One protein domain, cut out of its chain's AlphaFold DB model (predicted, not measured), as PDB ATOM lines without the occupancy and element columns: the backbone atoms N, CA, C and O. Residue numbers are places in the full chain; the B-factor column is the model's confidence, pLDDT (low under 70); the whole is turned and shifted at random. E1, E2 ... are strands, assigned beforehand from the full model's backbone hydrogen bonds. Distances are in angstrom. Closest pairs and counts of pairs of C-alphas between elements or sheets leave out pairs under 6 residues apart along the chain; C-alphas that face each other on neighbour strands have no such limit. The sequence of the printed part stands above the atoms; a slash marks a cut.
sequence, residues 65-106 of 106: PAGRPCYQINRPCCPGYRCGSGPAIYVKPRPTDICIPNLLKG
ATOM      1  N   PRO A  65     106.320 158.753 147.107       83.62
ATOM      2  CA  PRO A  65     106.917 160.032 146.748       83.62
ATOM      3  C   PRO A  65     105.917 160.945 146.027       83.62
ATOM      4  O   PRO A  65     104.849 160.513 145.583       83.62
ATOM      5  N   ALA A  66     106.281 162.220 145.897       84.06
ATOM      6  CA  ALA A  66     105.466 163.248 145.257       84.06
ATOM      7  C   ALA A  66     104.961 162.832 143.865       84.06
ATOM      8  O   ALA A  66     105.684 162.216 143.080       84.06
ATOM      9  N   GLY A  67     103.715 163.178 143.547       79.94
ATOM     10  CA  GLY A  67     103.132 162.931 142.227       79.94
ATOM     11  C   GLY A  67     102.769 161.468 141.942       79.94
ATOM     12  O   GLY A  67     102.236 161.169 140.873       79.94
ATOM     13  N   ARG A  68     103.034 160.540 142.871       83.19
ATOM     14  CA  ARG A  68     102.625 159.137 142.735       83.19
ATOM     15  C   ARG A  68     101.223 158.905 143.303       83.19
ATOM     16  O   ARG A  68     100.859 159.568 144.275       83.19
ATOM     17  N   PRO A  69     100.464 157.946 142.737       81.62
ATOM     18  CA  PRO A  69      99.172 157.531 143.275       81.62
ATOM     19  C   PRO A  69      99.279 157.084 144.732       81.62
ATOM     20  O   PRO A  69     100.152 156.285 145.060       81.62
ATOM     21  N   CYS A  70      98.374 157.573 145.573       83.81
ATOM     22  CA  CYS A  70      98.186 157.129 146.956       83.81
ATOM     23  C   CYS A  70      96.827 156.448 147.176       83.81
ATOM     24  O   CYS A  70      96.652 155.736 148.162       83.81
ATOM     25  N   TYR A  71      95.888 156.594 146.236       73.06
ATOM     26  CA  TYR A  71      94.619 155.871 146.258       73.06
ATOM     27  C   TYR A  71      94.860 154.347 146.245       73.06
ATOM     28  O   TYR A  71      95.584 153.846 145.386       73.06
ATOM     29  N   GLN A  72      94.249 153.620 147.190       65.44
ATOM     30  CA  GLN A  72      94.358 152.157 147.392       65.44
ATOM     31  C   GLN A  72      95.717 151.619 147.855       65.44
ATOM     32  O   GLN A  72      95.895 150.403 147.946       65.44
ATOM     33  N   ILE A  73      96.674 152.482 148.184       67.81
ATOM     34  CA  ILE A  73      97.939 152.028 148.752       67.81
ATOM     35  C   ILE A  73      97.846 152.186 150.270       67.81
ATOM     36  O   ILE A  73      97.719 153.299 150.768       67.81
ATOM     37  N   ASN A  74      97.964 151.082 151.020       69.94
ATOM     38  CA  ASN A  74      98.092 151.077 152.490       69.94
ATOM     39  C   ASN A  74      99.454 151.645 152.949       69.94
ATOM     40  O   ASN A  74     100.106 151.089 153.828       69.94
ATOM     41  N   ARG A  75      99.953 152.693 152.286       79.81
ATOM     42  CA  ARG A  75     101.212 153.355 152.609       79.81
ATOM     43  C   ARG A  75     100.989 154.861 152.658       79.81
ATOM     44  O   ARG A  75     100.325 155.406 151.778       79.81
ATOM     45  N   PRO A  76     101.569 155.546 153.646       84.56
ATOM     46  CA  PRO A  76     101.516 156.995 153.721       84.56
ATOM     47  C   PRO A  76     102.375 157.646 152.629       84.56
ATOM     48  O   PRO A  76     103.357 157.081 152.132       84.56
ATOM     49  N   CYS A  77     102.023 158.883 152.288       87.50
ATOM     50  CA  CYS A  77     102.903 159.763 151.530       87.50
ATOM     51  C   CYS A  77     104.167 160.093 152.333       87.50
ATOM     52  O   CYS A  77     104.166 160.059 153.564       87.50
ATOM     53  N   CYS A  78     105.256 160.407 151.632       86.81
ATOM     54  CA  CYS A  78     106.494 160.837 152.275       86.81
ATOM     55  C   CYS A  78     106.309 162.138 153.080       86.81
ATOM     56  O   CYS A  78     105.370 162.895 152.812       86.81
ATOM     57  N   PRO A  79     107.194 162.430 154.055       83.25
ATOM     58  CA  PRO A  79     107.097 163.636 154.870       83.25
ATOM     59  C   PRO A  79     107.048 164.896 154.000       83.25
ATOM     60  O   PRO A  79     107.758 164.995 153.001       83.25
ATOM     61  N   GLY A  80     106.188 165.847 154.365       84.31
ATOM     62  CA  GLY A  80     105.940 167.057 153.571       84.31
ATOM     63  C   GLY A  80     104.885 166.896 152.471       84.31
ATOM     64  O   GLY A  80     104.530 167.889 151.837       84.31
ATOM     65  N   TYR A  81     104.331 165.694 152.287       86.88
ATOM     66  CA  TYR A  81     103.266 165.414 151.327       86.88
ATOM     67  C   TYR A  81     102.040 164.797 152.015       86.88
ATOM     68  O   TYR A  81     102.152 164.122 153.037       86.88
ATOM     69  N   ARG A  82     100.861 164.990 151.423       86.12
ATOM     70  CA  ARG A  82      99.599 164.351 151.818       86.12
ATOM     71  C   ARG A  82      98.934 163.692 150.625       86.12
ATOM     72  O   ARG A  82      99.118 164.132 149.492       86.12
ATOM     73  N   CYS A  83      98.132 162.669 150.893       85.69
ATOM     74  CA  CYS A  83      97.290 162.070 149.869       85.69
ATOM     75  C   CYS A  83      96.123 163.014 149.568       85.69
ATOM     76  O   CYS A  83      95.392 163.405 150.478       85.69
ATOM     77  N   GLY A  84      95.976 163.420 148.313       85.50
ATOM     78  CA  GLY A  84      94.873 164.267 147.890       85.50
ATOM     79  C   GLY A  84      94.782 164.371 146.379       85.50
ATOM     80  O   GLY A  84      95.635 163.871 145.644       85.50
ATOM     81  N   SER A  85      93.742 165.044 145.903       81.44
ATOM     82  CA  SER A  85      93.549 165.228 144.472       81.44
ATOM     83  C   SER A  85      94.674 166.093 143.905       81.44
ATOM     84  O   SER A  85      94.894 167.227 144.336       81.44
ATOM     85  N   GLY A  86      95.418 165.526 142.956       69.88
ATOM     86  CA  GLY A  86      96.467 166.243 142.243       69.88
ATOM     87  C   GLY A  86      95.918 167.454 141.488       69.88
ATOM     88  O   GLY A  86      94.729 167.483 141.161       69.88
ATOM     89  N   PRO A  87      96.760 168.451 141.165       65.31
ATOM     90  CA  PRO A  87      96.350 169.509 140.253       65.31
ATOM     91  C   PRO A  87      95.872 168.886 138.934       65.31
ATOM     92  O   PRO A  87      96.452 167.910 138.454       65.31
ATOM     93  N   ALA A  88      94.820 169.454 138.340       58.31
ATOM     94  CA  ALA A  88      94.129 168.915 137.160       58.31
ATOM     95  C   ALA A  88      95.031 168.677 135.925       58.31
ATOM     96  O   ALA A  88      94.608 168.048 134.960       58.31
ATOM     97  N   ILE A  89      96.284 169.143 135.968       55.75
ATOM     98  CA  ILE A  89      97.334 168.866 134.981       55.75
ATOM     99  C   ILE A  89      97.766 167.394 134.937       55.75
ATOM    100  O   ILE A  89      98.362 166.964 133.952       55.75
ATOM    101  N   TYR A  90      97.477 166.597 135.970       55.47
ATOM    102  CA  TYR A  90      97.690 165.150 135.936       55.47
ATOM    103  C   TYR A  90      96.513 164.494 135.204       55.47
ATOM    104  O   TYR A  90      95.611 163.917 135.807       55.47
ATOM    105  N   VAL A  91      96.510 164.642 133.878       48.94
ATOM    106  CA  VAL A  91      95.459 164.192 132.959       48.94
ATOM    107  C   VAL A  91      95.387 162.660 132.935       48.94
ATOM    108  O   VAL A  91      95.969 161.987 132.087       48.94
ATOM    109  N   LYS A  92      94.651 162.081 133.883       51.28
ATOM    110  CA  LYS A  92      94.008 160.773 133.728       51.28
ATOM    111  C   LYS A  92      92.506 160.940 133.968       51.28
ATOM    112  O   LYS A  92      92.121 161.723 134.829       51.28
ATOM    113  N   PRO A  93      91.647 160.179 133.269       52.59
ATOM    114  CA  PRO A  93      90.184 160.312 133.331       52.59
ATOM    115  C   PRO A  93      89.551 159.870 134.670       52.59
ATOM    116  O   PRO A  93      88.350 159.630 134.740       52.59
ATOM    117  N   ARG A  94      90.338 159.740 135.745       55.62
ATOM    118  CA  ARG A  94      89.863 159.454 137.102       55.62
ATOM    119  C   ARG A  94      90.590 160.353 138.100       55.62
ATOM    120  O   ARG A  94      91.809 160.486 137.958       55.62
ATOM    121  N   PRO A  95      89.903 160.881 139.130       58.38
ATOM    122  CA  PRO A  95      90.569 161.485 140.275       58.38
ATOM    123  C   PRO A  95      91.390 160.387 140.948       58.38
ATOM    124  O   PRO A  95      90.874 159.541 141.669       58.38
ATOM    125  N   THR A  96      92.667 160.315 140.595       70.69
ATOM    126  CA  THR A  96      93.609 159.451 141.290       70.69
ATOM    127  C   THR A  96      94.211 160.338 142.354       70.69
ATOM    128  O   THR A  96      94.927 161.279 142.009       70.69
ATOM    129  N   ASP A  97      93.883 160.093 143.620       81.00
ATOM    130  CA  ASP A  97      94.572 160.794 144.695       81.00
ATOM    131  C   ASP A  97      96.061 160.465 144.587       81.00
ATOM    132  O   ASP A  97      96.455 159.301 144.432       81.00
ATOM    133  N   ILE A  98      96.881 161.510 144.612       85.81
ATOM    134  CA  ILE A  98      98.336 161.441 144.549       85.81
ATOM    135  C   ILE A  98      98.936 162.107 145.786       85.81
ATOM    136  O   ILE A  98      98.272 162.860 146.498       85.81
ATOM    137  N   CYS A  99     100.219 161.866 146.033       86.88
ATOM    138  CA  CYS A  99     100.944 162.605 147.060       86.88
ATOM    139  C   CYS A  99     101.250 164.033 146.587       86.88
ATOM    140  O   CYS A  99     102.095 164.235 145.711       86.88
ATOM    141  N   ILE A 100     100.564 165.016 147.172       85.81
ATOM    142  CA  ILE A 100     100.726 166.456 146.916       85.81
ATOM    143  C   ILE A 100     101.424 167.149 148.094       85.81
ATOM    144  O   ILE A 100     101.286 166.677 149.222       85.81
ATOM    145  N   PRO A 101     102.151 168.262 147.885       85.50
ATOM    146  CA  PRO A 101     102.787 168.999 148.976       85.50
ATOM    147  C   PRO A 101     101.786 169.463 150.041       85.50
ATOM    148  O   PRO A 101     100.669 169.890 149.728       85.50
ATOM    149  N   ASN A 102     102.209 169.439 151.304       83.81
ATOM    150  CA  ASN A 102     101.506 170.104 152.393       83.81
ATOM    151  C   ASN A 102     101.674 171.615 152.231       83.81
ATOM    152  O   ASN A 102     102.607 172.208 152.764       83.81
ATOM    153  N   LEU A 103     100.773 172.243 151.476       73.12
ATOM    154  CA  LEU A 103     100.640 173.694 151.481       73.12
ATOM    155  C   LEU A 103     100.143 174.100 152.873       73.12
ATOM    156  O   LEU A 103      98.944 174.043 153.156       73.12
ATOM    157  N   LEU A 104     101.076 174.440 153.767       56.09
ATOM    158  CA  LEU A 104     100.767 175.203 154.969       56.09
ATOM    159  C   LEU A 104     100.081 176.478 154.484       56.09
ATOM    160  O   LEU A 104     100.642 177.232 153.693       56.09
ATOM    161  N   LYS A 105      98.817 176.633 154.873       47.59
ATOM    162  CA  LYS A 105      98.003 177.807 154.574       47.59
ATOM    163  C   LYS A 105      98.782 179.026 155.093       47.59
ATOM    164  O   LYS A 105      99.010 179.103 156.299       47.59
ATOM    165  N   GLY A 106      99.277 179.859 154.178       36.66
ATOM    166  CA  GLY A 106      99.862 181.162 154.504       36.66
ATOM    167  C   GLY A 106      98.827 182.109 155.088       36.66
ATOM    168  O   GLY A 106      97.614 181.848 154.889       36.66
TER     169      GLY A 106
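What this domain is: This is residues 65 to 106 of the 106 residues of the protein "Hypothetical protein" of Rotaria socialis (UniProt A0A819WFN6). A piece with little regular structure: a small hairpin of two short crossed strands, E1 and E2, sits in the middle of long loops. Residues 65 to 80 make a wide loop on one side of it, the link 86 to 96 loops out beyond one end, and the tail 102 to 106 leads away from the other. The printed part has 42 residues, with E1 then E2 antiparallel in one sheet; the class is all strand, with under half of the residues in named elements. The whole is compact, radius of gyration of the C-alphas 10.2 A, and flat, spanning 30 by 25 by 12 A.

How they stand to each other: E1, residues 81 to 85, and E2, residues 97 to 101, form an antiparallel hairpin, at 136 degrees between their directions. C-alphas 81 and 101 face each other at 4.3 A. N 82 and O 100, 2.8 A apart, and N 98 and O 84, 2.9 A apart, are within hydrogen-bond range.

Where its parts are: E1 is 11.9 A long from C-alpha 81 at (103.266, 165.414, 151.327). E2 is 12.4 A long and ends at C-alpha 101 at (102.787, 168.999, 148.976).

The domain as a whole: The C-alphas farthest apart, those of Pro 93 and Gly 106, are 31.3 A apart. The printed part has no cut, and the link E1 to E2 is long, 11 residues. pLDDT is under 70 at residues 72 to 74, 86 to 95 and 104 to 106.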